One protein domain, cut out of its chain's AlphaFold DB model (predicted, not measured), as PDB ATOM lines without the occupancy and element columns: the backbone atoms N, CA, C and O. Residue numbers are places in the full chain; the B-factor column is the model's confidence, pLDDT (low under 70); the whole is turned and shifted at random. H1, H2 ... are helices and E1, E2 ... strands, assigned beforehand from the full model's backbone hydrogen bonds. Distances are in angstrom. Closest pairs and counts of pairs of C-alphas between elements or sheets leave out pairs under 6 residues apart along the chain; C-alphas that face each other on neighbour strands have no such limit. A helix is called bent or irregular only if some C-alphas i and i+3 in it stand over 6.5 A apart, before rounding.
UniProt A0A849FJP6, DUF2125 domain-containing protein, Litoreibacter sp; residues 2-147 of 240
ATOM      1  N   VAL A   2     229.001 223.891 229.946       76.38
ATOM      2  CA  VAL A   2     228.112 224.860 229.306       76.38
ATOM      3  C   VAL A   2     226.767 224.796 230.019       76.38
ATOM      4  O   VAL A   2     226.248 223.705 230.275       76.38
ATOM      5  N   VAL A   3     226.231 225.963 230.360       84.38
ATOM      6  CA  VAL A   3     224.831 226.130 230.757       84.38
ATOM      7  C   VAL A   3     224.095 226.561 229.499       84.38
ATOM      8  O   VAL A   3     224.490 227.546 228.877       84.38
ATOM      9  N   TRP A   4     223.119 225.765 229.081       80.50
ATOM     10  CA  TRP A   4     222.346 226.040 227.873       80.50
ATOM     11  C   TRP A   4     221.186 226.990 228.198       80.50
ATOM     12  O   TRP A   4     220.810 227.085 229.370       80.50
ATOM     13  N   PRO A   5     220.655 227.719 227.199       83.31
ATOM     14  CA  PRO A   5     219.397 228.438 227.361       83.31
ATOM     15  C   PRO A   5     218.250 227.473 227.688       83.31
ATOM     16  O   PRO A   5     218.329 226.282 227.387       83.31
ATOM     17  N   ASP A   6     217.184 228.013 228.276       86.62
ATOM     18  CA  ASP A   6     215.999 227.238 228.655       86.62
ATOM     19  C   ASP A   6     215.308 226.629 227.423       86.62
ATOM     20  O   ASP A   6     214.795 225.516 227.493       86.62
ATOM     21  N   ASP A   7     215.378 227.320 226.280       92.44
ATOM     22  CA  ASP A   7     214.817 226.894 225.000       92.44
ATOM     23  C   ASP A   7     215.899 226.672 223.940       92.44
ATOM     24  O   ASP A   7     216.799 227.493 223.734       92.44
ATOM     25  N   GLN A   8     215.765 225.583 223.189       91.75
ATOM     26  CA  GLN A   8     216.668 225.237 222.095       91.75
ATOM     27  C   GLN A   8     215.990 224.344 221.057       91.75
ATOM     28  O   GLN A   8     214.924 223.772 221.277       91.75
ATOM     29  N   THR A   9     216.632 224.183 219.903       91.94
ATOM     30  CA  THR A   9     216.162 223.268 218.862       91.94
ATOM     31  C   THR A   9     217.253 222.283 218.492       91.94
ATOM     32  O   THR A   9     218.359 222.678 218.126       91.94
ATOM     33  N   ILE A  10     216.914 220.998 218.526       88.88
ATOM     34  CA  ILE A  10     217.735 219.917 217.991       88.88
ATOM     35  C   ILE A  10     217.238 219.624 216.577       88.88
ATOM     36  O   ILE A  10     216.059 219.349 216.372       88.88
ATOM     37  N   ALA A  11     218.128 219.698 215.589       87.25
ATOM     38  CA  ALA A  11     217.810 219.343 214.211       87.25
ATOM     39  C   ALA A  11     218.450 217.999 213.848       87.25
ATOM     40  O   ALA A  11     219.631 217.769 214.104       87.25
ATOM     41  N   THR A  12     217.662 217.127 213.232       82.31
ATOM     42  CA  THR A  12     218.095 215.853 212.646       82.31
ATOM     43  C   THR A  12     217.695 215.827 211.167       82.31
ATOM     44  O   THR A  12     216.885 216.664 210.760       82.31
ATOM     45  N   PRO A  13     218.206 214.887 210.350       80.25
ATOM     46  CA  PRO A  13     217.743 214.732 208.967       80.25
ATOM     47  C   PRO A  13     216.237 214.460 208.838       80.25
ATOM     48  O   PRO A  13     215.658 214.758 207.799       80.25
ATOM     49  N   PHE A  14     215.614 213.910 209.885       82.31
ATOM     50  CA  PHE A  14     214.216 213.477 209.871       82.31
ATOM     51  C   PHE A  14     213.264 214.522 210.458       82.31
ATOM     52  O   PHE A  14     212.167 214.694 209.951       82.31
ATOM     53  N   GLN A  15     213.698 215.244 211.494       89.94
ATOM     54  CA  GLN A  15     212.823 216.100 212.296       89.94
ATOM     55  C   GLN A  15     213.566 217.229 213.010       89.94
ATOM     56  O   GLN A  15     214.784 217.172 213.233       89.94
ATOM     57  N   ARG A  16     212.803 218.236 213.439       94.38
ATOM     58  CA  ARG A  16     213.242 219.279 214.372       94.38
ATOM     59  C   ARG A  16     212.535 219.084 215.705       94.38
ATOM     60  O   ARG A  16     211.317 218.992 215.744       94.38
ATOM     61  N   ILE A  17     213.298 219.081 216.788       95.19
ATOM     62  CA  ILE A  17     212.786 218.888 218.142       95.19
ATOM     63  C   ILE A  17     213.037 220.174 218.915       95.19
ATOM     64  O   ILE A  17     214.187 220.553 219.148       95.19
ATOM     65  N   SER A  18     211.962 220.860 219.288       96.00
ATOM     66  CA  SER A  18     212.026 221.975 220.230       96.00
ATOM     67  C   SER A  18     212.147 221.405 221.635       96.00
ATOM     68  O   SER A  18     211.355 220.550 222.030       96.00
ATOM     69  N   VAL A  19     213.152 221.862 222.368       95.00
ATOM     70  CA  VAL A  19     213.455 221.423 223.725       95.00
ATOM     71  C   VAL A  19     213.337 222.628 224.644       95.00
ATOM     72  O   VAL A  19     214.058 223.602 224.450       95.00
ATOM     73  N   SER A  20     212.456 222.526 225.633       95.75
ATOM     74  CA  SER A  20     212.336 223.465 226.751       95.75
ATOM     75  C   SER A  20     212.759 222.740 228.024       95.75
ATOM     76  O   SER A  20     212.292 221.628 228.263       95.75
ATOM     77  N   ALA A  21     213.626 223.327 228.841       95.44
ATOM     78  CA  ALA A  21     214.058 222.748 230.108       95.44
ATOM     79  C   ALA A  21     214.252 223.832 231.170       95.44
ATOM     80  O   ALA A  21     214.869 224.858 230.912       95.44
ATOM     81  N   SER A  22     213.809 223.567 232.403       94.88
ATOM     82  CA  SER A  22     214.038 224.494 233.529       94.88
ATOM     83  C   SER A  22     215.516 224.622 233.913       94.88
ATOM     84  O   SER A  22     215.946 225.604 234.518       94.88
ATOM     85  N   LYS A  23     216.307 223.596 233.590       94.31
ATOM     86  CA  LYS A  23     217.750 223.587 233.780       94.31
ATOM     87  C   LYS A  23     218.384 222.639 232.790       94.31
ATOM     88  O   LYS A  23     217.977 221.483 232.689       94.31
ATOM     89  N   MET A  24     219.450 223.103 232.148       94.69
ATOM     90  CA  MET A  24     220.245 222.285 231.248       94.69
ATOM     91  C   MET A  24     221.739 222.535 231.406       94.69
ATOM     92  O   MET A  24     222.239 223.657 231.297       94.69
ATOM     93  N   ARG A  25     222.473 221.454 231.669       94.81
ATOM     94  CA  ARG A  25     223.926 221.473 231.828       94.81
ATOM     95  C   ARG A  25     224.547 220.386 230.980       94.81
ATOM     96  O   ARG A  25     224.182 219.222 231.101       94.81
ATOM     97  N   ALA A  26     225.544 220.769 230.195       92.75
ATOM     98  CA  ALA A  26     226.341 219.827 229.433       92.75
ATOM     99  C   ALA A  26     227.836 220.056 229.665       92.75
ATOM    100  O   ALA A  26     228.309 221.168 229.922       92.75
ATOM    101  N   SER A  27     228.617 218.993 229.555       95.25
ATOM    102  CA  SER A  27     230.075 219.067 229.545       95.25
ATOM    103  C   SER A  27     230.603 218.117 228.496       95.25
ATOM    104  O   SER A  27     230.155 216.978 228.465       95.25
ATOM    105  N   ILE A  28     231.568 218.562 227.701       95.12
ATOM    106  CA  ILE A  28     232.284 217.733 226.737       95.12
ATOM    107  C   ILE A  28     233.771 217.925 227.012       95.12
ATOM    108  O   ILE A  28     234.220 219.045 227.271       95.12
ATOM    109  N   VAL A  29     234.511 216.826 227.002       96.44
ATOM    110  CA  VAL A  29     235.967 216.779 227.070       96.44
ATOM    111  C   VAL A  29     236.433 215.970 225.872       96.44
ATOM    112  O   VAL A  29     235.925 214.877 225.619       96.44
ATOM    113  N   VAL A  30     237.386 216.531 225.140       96.19
ATOM    114  CA  VAL A  30     238.017 215.912 223.975       96.19
ATOM    115  C   VAL A  30     239.508 215.751 224.233       96.19
ATOM    116  O   VAL A  30     240.086 216.477 225.051       96.19
ATOM    117  N   LYS A  31     240.136 214.808 223.539       94.94
ATOM    118  CA  LYS A  31     241.585 214.629 223.567       94.94
ATOM    119  C   LYS A  31     242.280 215.832 222.920       94.94
ATOM    120  O   LYS A  31     241.733 216.436 221.998       94.94
ATOM    121  N   PRO A  32     243.506 216.170 223.357       93.50
ATOM    122  CA  PRO A  32     244.301 217.227 222.744       93.50
ATOM    123  C   PRO A  32     244.925 216.743 221.419       93.50
ATOM    124  O   PRO A  32     246.136 216.557 221.330       93.50
ATOM    125  N   ASN A  33     244.092 216.492 220.406       93.44
ATOM    126  CA  ASN A  33     244.491 216.127 219.043       93.44
ATOM    127  C   ASN A  33     243.678 216.908 217.993       93.44
ATOM    128  O   ASN A  33     242.647 217.496 218.314       93.44
ATOM    129  N   ASP A  34     244.129 216.900 216.736       91.69
ATOM    130  CA  ASP A  34     243.503 217.689 215.660       91.69
ATOM    131  C   ASP A  34     242.091 217.204 215.290       91.69
ATOM    132  O   ASP A  34     241.281 217.970 214.776       91.69
ATOM    133  N   ALA A  35     241.786 215.932 215.562       92.88
ATOM    134  CA  ALA A  35     240.477 215.345 215.291       92.88
ATOM    135  C   ALA A  35     239.428 215.696 216.362       92.88
ATOM    136  O   ALA A  35     238.237 215.509 216.125       92.88
ATOM    137  N   LEU A  36     239.851 216.208 217.527       94.75
ATOM    138  CA  LEU A  36     239.000 216.438 218.696       94.75
ATOM    139  C   LEU A  36     238.229 215.168 219.099       94.75
ATOM    140  O   LEU A  36     237.011 215.192 219.280       94.75
ATOM    141  N   GLU A  37     238.944 214.044 219.223       95.00
ATOM    142  CA  GLU A  37     238.353 212.775 219.671       95.00
ATOM    143  C   GLU A  37     237.673 212.930 221.038       95.00
ATOM    144  O   GLU A  37     238.254 213.478 221.976       95.00
ATOM    145  N   LEU A  38     236.458 212.407 221.170       96.12
ATOM    146  CA  LEU A  38     235.686 212.408 222.406       96.12
ATOM    147  C   LEU A  38     236.388 211.576 223.493       96.12
ATOM    148  O   LEU A  38     236.603 210.383 223.315       96.12
ATOM    149  N   ASP A  39     236.678 212.198 224.639       95.38
ATOM    150  CA  ASP A  39     237.063 211.508 225.884       95.38
ATOM    151  C   ASP A  39     235.789 211.190 226.679       95.38
ATOM    152  O   ASP A  39     235.463 210.029 226.932       95.38
ATOM    153  N   ARG A  40     235.010 212.232 227.005       96.88
ATOM    154  CA  ARG A  40     233.735 212.092 227.718       96.88
ATOM    155  C   ARG A  40     232.781 213.242 227.452       96.88
ATOM    156  O   ARG A  40     233.199 214.386 227.277       96.88
ATOM    157  N   ALA A  41     231.488 212.966 227.541       97.00
ATOM    158  CA  ALA A  41     230.455 213.981 227.615       97.00
ATOM    159  C   ALA A  41     229.374 213.609 228.630       97.00
ATOM    160  O   ALA A  41     229.110 212.438 228.877       97.00
ATOM    161  N   ASN A  42     228.752 214.624 229.224       97.62
ATOM    162  CA  ASN A  42     227.624 214.473 230.137       97.62
ATOM    163  C   ASN A  42     226.567 215.524 229.817       97.62
ATOM    164  O   ASN A  42     226.911 216.657 229.466       97.62
ATOM    165  N   LEU A  43     225.310 215.154 230.014       96.06
ATOM    166  CA  LEU A  43     224.125 215.985 229.883       96.06
ATOM    167  C   LEU A  43     223.223 215.746 231.096       96.06
ATOM    168  O   LEU A  43     222.962 214.605 231.467       96.06
ATOM    169  N   LEU A  44     222.745 216.831 231.693       96.62
ATOM    170  CA  LEU A  44     221.716 216.846 232.725       96.62
ATOM    171  C   LEU A  44     220.661 217.868 232.320       96.62
ATOM    172  O   LEU A  44     220.994 219.035 232.092       96.62
ATOM    173  N   MET A  45     219.409 217.437 232.289       96.38
ATOM    174  CA  MET A  45     218.251 218.288 232.065       96.38
ATOM    175  C   MET A  45     217.179 218.015 233.127       96.38
ATOM    176  O   MET A  45     216.960 216.862 233.494       96.38
ATOM    177  N   GLU A  46     216.528 219.066 233.624       96.62
ATOM    178  CA  GLU A  46     215.449 218.994 234.625       96.62
ATOM    179  C   GLU A  46     214.219 219.762 234.120       96.62
ATOM    180  O   GLU A  46     214.362 220.850 233.552       96.62
ATOM    181  N   GLY A  47     213.019 219.214 234.342       95.75
ATOM    182  CA  GLY A  47     211.749 219.800 233.903       95.75
ATOM    183  C   GLY A  47     211.723 220.018 232.393       95.75
ATOM    184  O   GLY A  47     211.683 221.160 231.940       95.75
ATOM    185  N   VAL A  48     211.854 218.928 231.634       95.38
ATOM    186  CA  VAL A  48     212.125 218.946 230.191       95.38
ATOM    187  C   VAL A  48     210.864 218.645 229.407       95.38
ATOM    188  O   VAL A  48     210.179 217.674 229.710       95.38
ATOM    189  N   THR A  49     210.627 219.392 228.338       96.56
ATOM    190  CA  THR A  49     209.605 219.099 227.337       96.56
ATOM    191  C   THR A  49     210.242 219.061 225.956       96.56
ATOM    192  O   THR A  49     210.918 220.003 225.538       96.56
ATOM    193  N   PHE A  50     210.005 217.968 225.240       95.56
ATOM    194  CA  PHE A  50     210.332 217.804 223.831       95.56
ATOM    195  C   PHE A  50     209.061 217.921 222.999       95.56
ATOM    196  O   PHE A  50     208.069 217.258 223.292       95.56
ATOM    197  N   ASN A  51     209.119 218.726 221.942       95.25
ATOM    198  CA  ASN A  51     208.070 218.844 220.935       95.25
ATOM    199  C   ASN A  51     208.691 218.650 219.555       95.25
ATOM    200  O   ASN A  51     209.536 219.451 219.140       95.25
ATOM    201  N   SER A  52     208.294 217.596 218.854       93.94
ATOM    202  CA  SER A  52     208.796 217.304 217.520       93.94
ATOM    203  C   SER A  52     207.945 217.932 216.421       93.94
ATOM    204  O   SER A  52     206.726 218.034 216.528       93.94
ATOM    205  N   SER A  53     208.598 218.292 215.315       92.69
ATOM    206  CA  SER A  53     207.942 218.589 214.041       92.69
ATOM    207  C   SER A  53     207.127 217.420 213.484       92.69
ATOM    208  O   SER A  53     206.267 217.653 212.641       92.69
ATOM    209  N   ASP A  54     207.394 216.198 213.946       89.81
ATOM    210  CA  ASP A  54     206.742 214.971 213.480       89.81
ATOM    211  C   ASP A  54     205.478 214.634 214.287       89.81
ATOM    212  O   ASP A  54     204.876 213.594 214.062       89.81
ATOM    213  N   GLY A  55     205.058 215.510 215.207       87.25
ATOM    214  CA  GLY A  55     203.788 215.392 215.936       87.25
ATOM    215  C   GLY A  55     203.907 214.823 217.350       87.25
ATOM    216  O   GLY A  55     203.066 215.135 218.194       87.25
ATOM    217  N   TRP A  56     204.985 214.099 217.657       91.12
ATOM    218  CA  TRP A  56     205.179 213.544 218.993       91.12
ATOM    219  C   TRP A  56     205.700 214.583 219.995       91.12
ATOM    220  O   TRP A  56     206.459 215.504 219.668       91.12
ATOM    221  N   ALA A  57     205.329 214.383 221.257       94.06
ATOM    222  CA  ALA A  57     205.822 215.145 222.396       94.06
ATOM    223  C   ALA A  57     206.180 214.210 223.557       94.06
ATOM    224  O   ALA A  57     205.668 213.093 223.652       94.06
ATOM    225  N   ALA A  58     207.069 214.661 224.439       94.88
ATOM    226  CA  ALA A  58     207.413 213.949 225.665       94.88
ATOM    227  C   ALA A  58     207.858 214.933 226.748       94.88
ATOM    228  O   ALA A  58     208.587 215.884 226.460       94.88
ATOM    229  N   THR A  59     207.448 214.692 227.992       96.69
ATOM    230  CA  THR A  59     207.894 215.477 229.155       96.69
ATOM    231  C   THR A  59     208.618 214.578 230.145       96.69
ATOM    232  O   THR A  59     208.250 213.419 230.285       96.69
ATOM    233  N   PHE A  60     209.640 215.094 230.823       95.31
ATOM    234  CA  PHE A  60     210.446 214.353 231.793       95.31
ATOM    235  C   PHE A  60     210.728 215.221 233.020       95.31
ATOM    236  O   PHE A  60     211.084 216.394 232.872       95.31
ATOM    237  N   ASP A  61     210.685 214.633 234.218       96.62
ATOM    238  CA  ASP A  61     211.181 215.313 235.425       96.62
ATOM    239  C   ASP A  61     212.696 215.524 235.310       96.62
ATOM    240  O   ASP A  61     213.210 216.622 235.534       96.62
ATOM    241  N   THR A  62     213.419 214.472 234.917       96.88
ATOM    242  CA  THR A  62     214.872 214.510 234.725       96.88
ATOM    243  C   THR A  62     215.294 213.654 233.543       96.88
ATOM    244  O   THR A  62     214.830 212.519 233.421       96.88
ATOM    245  N   LEU A  63     216.245 214.151 232.751       97.12
ATOM    246  CA  LEU A  63     216.983 213.368 231.763       97.12
ATOM    247  C   LEU A  63     218.482 213.526 232.009       97.12
ATOM    248  O   LEU A  63     219.013 214.639 232.002       97.12
ATOM    249  N   THR A  64     219.175 212.408 232.192       97.75
ATOM    250  CA  THR A  64     220.635 212.368 232.254       97.75
ATOM    251  C   THR A  64     221.179 211.484 231.150       97.75
ATOM    252  O   THR A  64     220.616 210.437 230.839       97.75
ATOM    253  N   ALA A  65     222.276 211.916 230.542       98.06
ATOM    254  CA  ALA A  65     223.007 211.114 229.581       98.06
ATOM    255  C   ALA A  65     224.507 211.297 229.787       98.06
ATOM    256  O   ALA A  65     224.979 212.387 230.113       98.06
ATOM    257  N   GLY A  66     225.260 210.226 229.590       98.25
ATOM    258  CA  GLY A  66     226.704 210.209 229.732       98.25
ATOM    259  C   GLY A  66     227.330 209.325 228.673       98.25
ATOM    260  O   GLY A  66     226.785 208.287 228.307       98.25
ATOM    261  N   VAL A  67     228.491 209.743 228.192       98.19
ATOM    262  CA  VAL A  67     229.347 208.950 227.318       98.19
ATOM    263  C   VAL A  67     230.792 209.123 227.751       98.19
ATOM    264  O   VAL A  67     231.210 210.225 228.112       98.19
ATOM    265  N   ARG A  68     231.562 208.042 227.729       97.69
ATOM    266  CA  ARG A  68     233.014 208.063 227.935       97.69
ATOM    267  C   ARG A  68     233.665 206.917 227.179       97.69
ATOM    268  O   ARG A  68     232.994 205.930 226.900       97.69
ATOM    269  N   GLU A  69     234.956 207.012 226.898       96.88
ATOM    270  CA  GLU A  69     235.703 205.867 226.370       96.88
ATOM    271  C   GLU A  69     235.618 204.656 227.316       96.88
ATOM    272  O   GLU A  69     235.719 204.781 228.542       96.88
ATOM    273  N   THR A  70     235.433 203.471 226.735       96.88
ATOM    274  CA  THR A  70     235.512 202.202 227.457       96.88
ATOM    275  C   THR A  70     236.978 201.904 227.760       96.88
ATOM    276  O   THR A  70     237.818 201.862 226.860       96.88
ATOM    277  N   VAL A  71     237.291 201.668 229.034       92.69
ATOM    278  CA  VAL A  71     238.660 201.379 229.486       92.69
ATOM    279  C   VAL A  71     239.213 200.152 228.755       92.69
ATOM    280  O   VAL A  71     238.569 199.106 228.734       92.69
ATOM    281  N   ASP A  72     240.399 200.298 228.163       93.44
ATOM    282  CA  ASP A  72     241.147 199.251 227.452       93.44
ATOM    283  C   ASP A  72     240.423 198.599 226.254       93.44
ATOM    284  O   ASP A  72     240.851 197.552 225.763       93.44
ATOM    285  N   VAL A  73     239.359 199.223 225.729       95.75
ATOM    286  CA  VAL A  73     238.643 198.742 224.536       95.75
ATOM    287  C   VAL A  73     238.640 199.829 223.453       95.75
ATOM    288  O   VAL A  73     237.870 200.786 223.542       95.75
ATOM    289  N   PRO A  74     239.475 199.700 222.403       94.38
ATOM    290  CA  PRO A  74     239.554 200.691 221.334       94.38
ATOM    291  C   PRO A  74     238.212 200.921 220.633       94.38
ATOM    292  O   PRO A  74     237.472 199.970 220.374       94.38
ATOM    293  N   LEU A  75     237.941 202.179 220.268       96.56
ATOM    294  CA  LEU A  75     236.740 202.604 219.531       96.56
ATOM    295  C   LEU A  75     235.418 202.215 220.210       96.56
ATOM    296  O   LEU A  75     234.386 202.126 219.544       96.56
ATOM    297  N   SER A  76     235.451 201.966 221.519       97.94
ATOM    298  CA  SER A  76     234.287 201.611 222.315       97.94
ATOM    299  C   SER A  76     234.021 202.679 223.360       97.94
ATOM    300  O   SER A  76     234.953 203.234 223.944       97.94
ATOM    301  N   TYR A  77     232.743 202.960 223.586       98.38
ATOM    302  CA  TYR A  77     232.295 203.986 224.511       98.38
ATOM    303  C   TYR A  77     231.213 203.432 225.432       98.38
ATOM    304  O   TYR A  77     230.216 202.875 224.967       98.38
ATOM    305  N   ASP A  78     231.396 203.625 226.736       98.50
ATOM    306  CA  ASP A  78     230.351 203.437 227.732       98.50
ATOM    307  C   ASP A  78     229.324 204.557 227.547       98.50
ATOM    308  O   ASP A  78     229.665 205.732 227.696       98.50
ATOM    309  N   MET A  79     228.079 204.202 227.241       98.44
ATOM    310  CA  MET A  79     226.978 205.142 227.042       98.44
ATOM    311  C   MET A  79     225.841 204.798 227.995       98.44
ATOM    312  O   MET A  79     225.371 203.658 228.021       98.44
ATOM    313  N   ALA A  80     225.390 205.793 228.754       98.44
ATOM    314  CA  ALA A  80     224.275 205.655 229.673       98.44
ATOM    315  C   ALA A  80     223.251 206.770 229.472       98.44
ATOM    316  O   ALA A  80     223.621 207.930 229.292       98.44
ATOM    317  N   VAL A  81     221.970 206.417 229.535       98.19
ATOM    318  CA  VAL A  81     220.842 207.352 229.538       98.19
ATOM    319  C   VAL A  81     219.884 206.932 230.641       98.19
ATOM    320  O   VAL A  81     219.580 205.747 230.776       98.19
ATOM    321  N   GLU A  82     219.409 207.894 231.419       98.12
ATOM    322  CA  GLU A  82     218.381 207.689 232.434       98.12
ATOM    323  C   GLU A  82     217.357 208.818 232.360       98.12
ATOM    324  O   GLU A  82     217.717 209.999 232.382       98.12
ATOM    325  N   ALA A  83     216.088 208.441 232.267       97.25
ATOM    326  CA  ALA A  83     214.949 209.336 232.234       97.25
ATOM    327  C   ALA A  83     213.954 208.920 233.321       97.25
ATOM    328  O   ALA A  83     213.625 207.739 233.433       97.25
ATOM    329  N   ASN A  84     213.471 209.889 234.099       96.12
ATOM    330  CA  ASN A  84     212.507 209.647 235.172       96.12
ATOM    331  C   ASN A  84     211.219 210.423 234.911       96.12
ATOM    332  O   ASN A  84     211.269 211.566 234.440       96.12
ATOM    333  N   LYS A  85     210.087 209.796 235.251       95.31
ATOM    334  CA  LYS A  85     208.731 210.308 235.007       95.31
ATOM    335  C   LYS A  85     208.543 210.834 233.586       95.31
ATOM    336  O   LYS A  85     208.253 212.011 233.376       95.31
ATOM    337  N   LEU A  86     208.739 209.960 232.605       95.19
ATOM    338  CA  LEU A  86     208.438 210.283 231.216       95.19
ATOM    339  C   LEU A  86     206.916 210.291 231.043       95.19
ATOM    340  O   LEU A  86     206.280 209.253 231.168       95.19
ATOM    341  N   ILE A  87     206.339 211.445 230.731       95.88
ATOM    342  CA  ILE A  87     204.938 211.587 230.327       95.88
ATOM    343  C   ILE A  87     204.899 211.550 228.793       95.88
ATOM    344  O   ILE A  87     205.391 212.494 228.157       95.88
ATOM    345  N   PRO A  88     204.400 210.458 228.181       92.50
ATOM    346  CA  PRO A  88     204.320 210.354 226.732       92.50
ATOM    347  C   PRO A  88     203.241 211.303 226.202       92.50
ATOM    348  O   PRO A  88     202.205 211.493 226.837       92.50
ATOM    349  N   GLY A  89     203.474 211.898 225.034       91.50
ATOM    350  CA  GLY A  89     202.459 212.695 224.347       91.50
ATOM    351  C   GLY A  89     201.278 211.848 223.864       91.50
ATOM    352  O   GLY A  89     201.374 210.621 223.759       91.50
ATOM    353  N   ASP A  90     200.180 212.523 223.520       89.81
ATOM    354  CA  ASP A  90     198.907 211.886 223.154       89.81
ATOM    355  C   ASP A  90     199.045 210.879 222.009       89.81
ATOM    356  O   ASP A  90     198.391 209.844 222.027       89.81
ATOM    357  N   GLU A  91     199.907 211.139 221.026       86.69
ATOM    358  CA  GLU A  91     200.132 210.222 219.902       86.69
ATOM    359  C   GLU A  91     200.660 208.860 220.370       86.69
ATOM    360  O   GLU A  91     200.067 207.824 220.070       86.69
ATOM    361  N   LEU A  92     201.735 208.858 221.163       85.25
ATOM    362  CA  LEU A  92     202.316 207.626 221.689       85.25
ATOM    363  C   LEU A  92     201.359 206.942 222.668       85.25
ATOM    364  O   LEU A  92     201.282 205.715 222.700       85.25
ATOM    365  N   ARG A  93     200.605 207.726 223.445       89.62
ATOM    366  CA  ARG A  93     199.632 207.180 224.387       89.62
ATOM    367  C   ARG A  93     198.438 206.537 223.684       89.62
ATOM    368  O   ARG A  93     198.059 205.435 224.049       89.62
ATOM    369  N   ASN A  94     197.916 207.159 222.633       88.31
ATOM    370  CA  ASN A  94     196.856 206.584 221.807       88.31
ATOM    371  C   ASN A  94     197.334 205.346 221.042       88.31
ATOM    372  O   ASN A  94     196.529 204.470 220.748       88.31
ATOM    373  N   LEU A  95     198.626 205.259 220.716       85.94
ATOM    374  CA  LEU A  95     199.193 204.077 220.076       85.94
ATOM    375  C   LEU A  95     199.339 202.908 221.061       85.94
ATOM    376  O   LEU A  95     198.982 201.784 220.719       85.94
ATOM    377  N   LEU A  96     199.875 203.171 222.258       85.25
ATOM    378  CA  LEU A  96     200.317 202.130 223.191       85.25
ATOM    379  C   LEU A  96     199.333 201.818 224.326       85.25
ATOM    380  O   LEU A  96     199.366 200.710 224.836       85.25
ATOM    381  N   ASP A  97     198.478 202.751 224.741       85.94
ATOM    382  CA  ASP A  97     197.563 202.625 225.889       85.94
ATOM    383  C   ASP A  97     196.115 202.903 225.454       85.94
ATOM    384  O   ASP A  97     195.414 203.748 226.010       85.94
ATOM    385  N   GLN A  98     195.648 202.191 224.423       78.69
ATOM    386  CA  GLN A  98     194.285 202.353 223.890       78.69
ATOM    387  C   GLN A  98     193.198 202.041 224.934       78.69
ATOM    388  O   GLN A  98     192.093 202.581 224.864       78.69
ATOM    389  N   GLY A  99     193.514 201.188 225.916       75.81
ATOM    390  CA  GLY A  99     192.636 200.852 227.036       75.81
ATOM    391  C   GLY A  99     192.604 201.893 228.160       75.81
ATOM    392  O   GLY A  99     191.710 201.821 229.005       75.81
ATOM    393  N   GLY A 100     193.542 202.848 228.181       82.19
ATOM    394  CA  GLY A 100     193.670 203.862 229.231       82.19
ATOM    395  C   GLY A 100     193.930 203.275 230.621       82.19
ATOM    396  O   GLY A 100     193.464 203.830 231.619       82.19
ATOM    397  N   THR A 101     194.592 202.117 230.692       85.62
ATOM    398  CA  THR A 101     194.848 201.383 231.941       85.62
ATOM    399  C   THR A 101     196.171 201.776 232.578       85.62
ATOM    400  O   THR A 101     196.335 201.602 233.789       85.62
ATOM    401  N   LEU A 102     197.107 202.315 231.794       92.06
ATOM    402  CA  LEU A 102     198.436 202.650 232.279       92.06
ATOM    403  C   LEU A 102     198.465 204.019 232.983       92.06
ATOM    404  O   LEU A 102     197.693 204.924 232.645       92.06
ATOM    405  N   PRO A 103     199.374 204.213 233.961       93.62
ATOM    406  CA  PRO A 103     199.612 205.522 234.561       93.62
ATOM    407  C   PRO A 103     199.940 206.596 233.520       93.62
ATOM    408  O   PRO A 103     200.348 206.310 232.398       93.62
ATOM    409  N   ASP A 104     199.804 207.864 233.894       92.88
ATOM    410  CA  ASP A 104     200.136 208.993 233.019       92.88
ATOM    411  C   ASP A 104     201.631 209.170 232.733       92.88
ATOM    412  O   ASP A 104     201.988 209.925 231.830       92.88
ATOM    413  N   HIS A 105     202.491 208.449 233.448       94.31
ATOM    414  CA  HIS A 105     203.931 208.480 233.264       94.31
ATOM    415  C   HIS A 105     204.560 207.085 233.315       94.31
ATOM    416  O   HIS A 105     204.084 206.174 233.991       94.31
ATOM    417  N   ILE A 106     205.683 206.963 232.618       95.44
ATOM    418  CA  ILE A 106     206.660 205.887 232.734       95.44
ATOM    419  C   ILE A 106     207.619 206.286 233.860       95.44
ATOM    420  O   ILE A 106     208.242 207.350 233.803       95.44
ATOM    421  N   ASP A 107     207.718 205.454 234.893       95.12
ATOM    422  CA  ASP A 107     208.447 205.771 236.126       95.12
ATOM    423  C   ASP A 107     209.952 205.929 235.880       95.12
ATOM    424  O   ASP A 107     210.549 206.944 236.244       95.12
ATOM    425  N   GLU A 108     210.548 204.927 235.232       93.69
ATOM    426  CA  GLU A 108     211.984 204.816 234.985       93.69
ATOM    427  C   GLU A 108     212.203 204.322 233.556       93.69
ATOM    428  O   GLU A 108     211.570 203.363 233.104       93.69
ATOM    429  N   MET A 109     213.155 204.938 232.862       97.25
ATOM    430  CA  MET A 109     213.809 204.374 231.688       97.25
ATOM    431  C   MET A 109     215.307 204.514 231.864       97.25
ATOM    432  O   MET A 109     215.816 205.621 232.038       97.25
ATOM    433  N   ARG A 110     216.031 203.403 231.782       98.12
ATOM    434  CA  ARG A 110     217.483 203.401 231.920       98.12
ATOM    435  C   ARG A 110     218.119 202.477 230.902       98.12
ATOM    436  O   ARG A 110     217.671 201.353 230.705       98.12
ATOM    437  N   VAL A 111     219.192 202.949 230.286       98.38
ATOM    438  CA  VAL A 111     220.012 202.193 229.343       98.38
ATOM    439  C   VAL A 111     221.473 202.415 229.712       98.38
ATOM    440  O   VAL A 111     221.904 203.555 229.825       98.38
ATOM    441  N   ASP A 112     222.225 201.337 229.904       98.56
ATOM    442  CA  ASP A 112     223.669 201.308 230.139       98.56
ATOM    443  C   ASP A 112     224.295 200.312 229.161       98.56
ATOM    444  O   ASP A 112     223.979 199.115 229.148       98.56
ATOM    445  N   THR A 113     225.159 200.829 228.298       98.56
ATOM    446  CA  THR A 113     225.719 200.099 227.164       98.56
ATOM    447  C   THR A 113     227.208 200.376 227.014       98.56
ATOM    448  O   THR A 113     227.716 201.394 227.477       98.56
ATOM    449  N   ALA A 114     227.912 199.469 226.343       98.44
ATOM    450  CA  ALA A 114     229.172 199.768 225.680       98.44
ATOM    451  C   ALA A 114     228.962 199.612 224.169       98.44
ATOM    452  O   ALA A 114     228.590 198.531 223.705       98.44
ATOM    453  N   VAL A 115     229.166 200.686 223.412       98.31
ATOM    454  CA  VAL A 115     228.955 200.724 221.959       98.31
ATOM    455  C   VAL A 115     230.298 200.860 221.264       98.31
ATOM    456  O   VAL A 115     231.068 201.764 221.583       98.31
ATOM    457  N   SER A 116     230.585 199.964 220.324       98.25
ATOM    458  CA  SER A 116     231.787 200.013 219.490       98.25
ATOM    459  C   SER A 116     231.472 200.572 218.109       98.25
ATOM    460  O   SER A 116     230.431 200.261 217.524       98.25
ATOM    461  N   PHE A 117     232.401 201.361 217.574       97.62
ATOM    462  CA  PHE A 117     232.265 202.050 216.295       97.62
ATOM    463  C   PHE A 117     233.382 201.673 215.319       97.62
ATOM    464  O   PHE A 117     234.467 201.243 215.711       97.62
ATOM    465  N   ALA A 118     233.133 201.864 214.024       96.44
ATOM    466  CA  ALA A 118     234.117 201.614 212.969       96.44
ATOM    467  C   ALA A 118     235.262 202.649 212.936       96.44
ATOM    468  O   ALA A 118     236.315 202.390 212.353       96.44
ATOM    469  N   ARG A 119     235.054 203.832 213.529       95.38
ATOM    470  CA  ARG A 119     236.020 204.938 213.656       95.38
ATOM    471  C   ARG A 119     235.777 205.684 214.981       95.38
ATOM    472  O   ARG A 119     234.685 205.531 215.531       95.38
ATOM    473  N   PRO A 120     236.741 206.480 215.486       95.31
ATOM    474  CA  PRO A 120     236.545 207.276 216.698       95.31
ATOM    475  C   PRO A 120     235.338 208.214 216.598       95.31
ATOM    476  O   PRO A 120     234.996 208.681 215.509       95.31
ATOM    477  N   LEU A 121     234.724 208.526 217.740       95.62
ATOM    478  CA  LEU A 121     233.793 209.647 217.847       95.62
ATOM    479  C   LEU A 121     234.615 210.936 217.920       95.62
ATOM    480  O   LEU A 121     235.190 211.249 218.957       95.62
ATOM    481  N   ASP A 122     234.708 211.652 216.807       95.19
ATOM    482  CA  ASP A 122     235.509 212.868 216.655       95.19
ATOM    483  C   ASP A 122     234.718 213.949 215.893       95.19
ATOM    484  O   ASP A 122     233.534 213.756 215.596       95.19
ATOM    485  N   ILE A 123     235.327 215.097 215.578       92.75
ATOM    486  CA  ILE A 123     234.617 216.205 214.913       92.75
ATOM    487  C   ILE A 123     233.975 215.798 213.570       92.75
ATOM    488  O   ILE A 123     232.901 216.288 213.215       92.75
ATOM    489  N   ARG A 124     234.550 214.816 212.861       92.19
ATOM    490  CA  ARG A 124     234.037 214.319 211.573       92.19
ATOM    491  C   ARG A 124     232.738 213.539 211.728       92.19
ATOM    492  O   ARG A 124     231.976 213.434 210.770       92.19
ATOM    493  N   ALA A 125     232.444 213.026 212.925       89.25
ATOM    494  CA  ALA A 125     231.144 212.425 213.219       89.25
ATOM    495  C   ALA A 125     229.993 213.444 213.116       89.25
ATOM    496  O   ALA A 125     228.844 213.045 212.918       89.25
ATOM    497  N   ILE A 126     230.299 214.741 213.244       85.38
ATOM    498  CA  ILE A 126     229.350 215.852 213.116       85.38
ATOM    499  C   ILE A 126     229.441 216.485 211.721       85.38
ATOM    500  O   ILE A 126     228.408 216.753 211.115       85.38
ATOM    501  N   GLU A 127     230.656 216.725 211.216       87.19
ATOM    502  CA  GLU A 127     230.879 217.464 209.962       87.19
ATOM    503  C   GLU A 127     230.699 216.626 208.690       87.19
ATOM    504  O   GLU A 127     230.283 217.157 207.661       87.19
ATOM    505  N   GLU A 128     231.009 215.328 208.743       89.31
ATOM    506  CA  GLU A 128     230.982 214.443 207.575       89.31
ATOM    507  C   GLU A 128     229.870 213.399 207.695       89.31
ATOM    508  O   GLU A 128     228.883 213.425 206.963       89.31
ATOM    509  N   ALA A 129     230.059 212.435 208.599       88.44
ATOM    510  CA  ALA A 129     229.158 211.313 208.798       88.44
ATOM    511  C   ALA A 129     229.472 210.603 210.112       88.44
ATOM    512  O   ALA A 129     230.630 210.290 210.420       88.44
ATOM    513  N   ARG A 130     228.415 210.259 210.848       91.56
ATOM    514  CA  ARG A 130     228.505 209.443 212.060       91.56
ATOM    515  C   ARG A 130     229.112 208.069 211.725       91.56
ATOM    516  O   ARG A 130     228.758 207.497 210.690       91.56
ATOM    517  N   PRO A 131     230.031 207.538 212.552       93.62
ATOM    518  CA  PRO A 131     230.647 206.243 212.289       93.62
ATOM    519  C   PRO A 131     229.635 205.103 212.433       93.62
ATOM    520  O   PRO A 131     228.733 205.166 213.265       93.62
ATOM    521  N   ASP A 132     229.808 204.047 211.638       95.06
ATOM    522  CA  ASP A 132     228.952 202.864 211.728       95.06
ATOM    523  C   ASP A 132     229.161 202.163 213.085       95.06
ATOM    524  O   ASP A 132     230.294 202.048 213.572       95.06
ATOM    525  N   ILE A 133     228.069 201.690 213.687       97.12
ATOM    526  CA  ILE A 133     228.105 200.842 214.884       97.12
ATOM    527  C   ILE A 133     228.584 199.453 214.459       97.12
ATOM    528  O   ILE A 133     228.129 198.926 213.450       97.12
ATOM    529  N   THR A 134     229.492 198.854 215.227       97.75
ATOM    530  CA  THR A 134     230.024 197.504 214.965       97.75
ATOM    531  C   THR A 134     229.617 196.494 216.028       97.75
ATOM    532  O   THR A 134     229.512 195.305 215.738       97.75
ATOM    533  N   ARG A 135     229.364 196.954 217.257       98.25
ATOM    534  CA  ARG A 135     228.897 196.124 218.371       98.25
ATOM    535  C   ARG A 135     228.148 196.967 219.390       98.25
ATOM    536  O   ARG A 135     228.547 198.095 219.672       98.25
ATOM    537  N   ILE A 136     227.117 196.391 219.994       98.31
ATOM    538  CA  ILE A 136     226.437 196.949 221.163       98.31
ATOM    539  C   ILE A 136     226.425 195.882 222.248       98.31
ATOM    540  O   ILE A 136     225.843 194.816 222.068       98.31
ATOM    541  N   LYS A 137     227.038 196.182 223.391       98.44
ATOM    542  CA  LYS A 137     226.895 195.403 224.618       98.44
ATOM    543  C   LYS A 137     225.940 196.128 225.552       98.44
ATOM    544  O   LYS A 137     226.270 197.195 226.060       98.44
ATOM    545  N   VAL A 138     224.775 195.546 225.795       98.44
ATOM    546  CA  VAL A 138     223.780 196.049 226.743       98.44
ATOM    547  C   VAL A 138     224.103 195.480 228.119       98.44
ATOM    548  O   VAL A 138     223.939 194.284 228.359       98.44
ATOM    549  N   LYS A 139     224.590 196.328 229.028       98.19
ATOM    550  CA  LYS A 139     224.865 195.928 230.415       98.19
ATOM    551  C   LYS A 139     223.567 195.852 231.209       98.19
ATOM    552  O   LYS A 139     223.357 194.891 231.941       98.19
ATOM    553  N   ASP A 140     222.717 196.859 231.036       98.12
ATOM    554  CA  ASP A 140     221.401 196.953 231.658       98.12
ATOM    555  C   ASP A 140     220.535 197.918 230.847       98.12
ATOM    556  O   ASP A 140     220.850 199.099 230.729       98.12
ATOM    557  N   ALA A 141     219.444 197.424 230.283       98.44
ATOM    558  CA  ALA A 141     218.368 198.250 229.765       98.44
ATOM    559  C   ALA A 141     217.103 197.904 230.538       98.44
ATOM    560  O   ALA A 141     216.777 196.728 230.677       98.44
ATOM    561  N   ARG A 142     216.391 198.900 231.055       97.94
ATOM    562  CA  ARG A 142     215.167 198.685 231.820       97.94
ATOM    563  C   ARG A 142     214.160 199.804 231.626       97.94
ATOM    564  O   ARG A 142     214.536 200.952 231.391       97.94
ATOM    565  N   GLY A 143     212.892 199.457 231.787       97.44
ATOM    566  CA  GLY A 143     211.801 200.416 231.836       97.44
ATOM    567  C   GLY A 143     210.635 199.900 232.666       97.44
ATOM    568  O   GLY A 143     210.415 198.684 232.723       97.44
ATOM    569  N   SER A 144     209.898 200.811 233.300       96.69
ATOM    570  CA  SER A 144     208.690 200.488 234.065       96.69
ATOM    571  C   SER A 144     207.574 201.496 233.827       96.69
ATOM    572  O   SER A 144     207.800 202.702 233.896       96.69
ATOM    573  N   TRP A 145     206.369 200.988 233.575       95.56
ATOM    574  CA  TRP A 145     205.167 201.791 233.362       95.56
ATOM    575  C   TRP A 145     204.000 201.140 234.106       95.56
ATOM    576  O   TRP A 145     203.401 200.174 233.632       95.56
ATOM    577  N   GLY A 146     203.729 201.618 235.324       94.38
ATOM    578  CA  GLY A 146     202.782 200.959 236.222       94.38
ATOM    579  C   GLY A 146     203.230 199.537 236.560       94.38
ATOM    580  O   GLY A 146     204.329 199.311 237.067       94.38
ATOM    581  N   GLU A 147     202.391 198.550 236.259       93.81
ATOM    582  CA  GLU A 147     202.716 197.148 236.529       93.81
ATOM    583  C   GLU A 147     203.617 196.519 235.448       93.81
ATOM    584  O   GLU A 147     204.251 195.479 235.686       93.81
TER     585      GLU A 147
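What this domain is: This is residues 2 to 147 of the 240 residues of the protein "DUF2125 domain-containing protein" of Litoreibacter sp (UniProt A0A849FJP6). One large antiparallel sheet of seven strands, twisted, arches over like a bent roof, six of its strands, E2 to E7, bending along their length. It is a single wall rather than a closed barrel: short helix H1 only grazes the sheet, near E4 and E5, and the still shorter H2 lies off the sheet on its hollow side. The 146 printed residues hold seven named strands and two named helices, in the order E1 E2 E3 E4 E5 H1 E6 H2 E7, which is mostly strand; across the sheet the order is E1 - E2 - E3 - E4 - E5 - E6 - E7. The whole is compact, with a radius of gyration of the C-alphas of 17.0 A, and elongated, spanning 52 by 33 by 26 A.

How they stand to each other: E1, residues 7 to 11, and E2, residues 16 to 30, form a hairpin, with N 10 and O 17 2.8 A apart, within hydrogen-bond range. E3, residues 38 to 52, forms a hairpin with E2, N 25 and O 44 being 2.9 A apart. E4, residues 57 to 69, forms a hairpin with E3, N 43 and O 65 being 2.8 A apart, and E5, residues 76 to 88, one with E4, N 64 and O 82 being 2.8 A apart. E1 to E5 are a meander, each strand the antiparallel neighbour of the one before. E6, residues 106 to 117, is the antiparallel neighbour of E5, with N 83 and O 109 2.8 A apart. E7, residues 133 to 145, is the antiparallel neighbour of E6, with N 112 and O 140 2.8 A apart. E1 and E7 are the edge strands. E2 bends by 111 degrees at residue 22, and E7 by 67 degrees at residue 139. Residues 2 to 3 pair antiparallel with residues 25 to 26 of E2. H1, residues 90 to 96, only grazes the sheet; its closest C-alphas with E4 are those of Asp 90 and Ala 57, 7.7 A apart. H2, residues 124 to 127, is not on the sheet and is apart from H1. In H1 every O i to N i+4 pair is within hydrogen-bond range; H2 is too short for such a pair.

Where its parts are: E1 begins at C-alpha 7, (214.817, 226.894, 225.000), and is 13.5 A long. E2 measures 26.8 A, E3 27.8 A, E4 and E5 31.5 A each, and E6 30.7 A. H1 begins at C-alpha 90, (198.907, 211.886, 223.154). E7, 29.5 A long, ends at C-alpha 145, (205.167, 201.791, 233.362).

The domain as a whole: The two C-alphas farthest apart are those of Asp 34 and Gly 99, 54.8 A. The printed part has no cut and no long link. Its mean pLDDT is 93.6, and no printed residue is under 70.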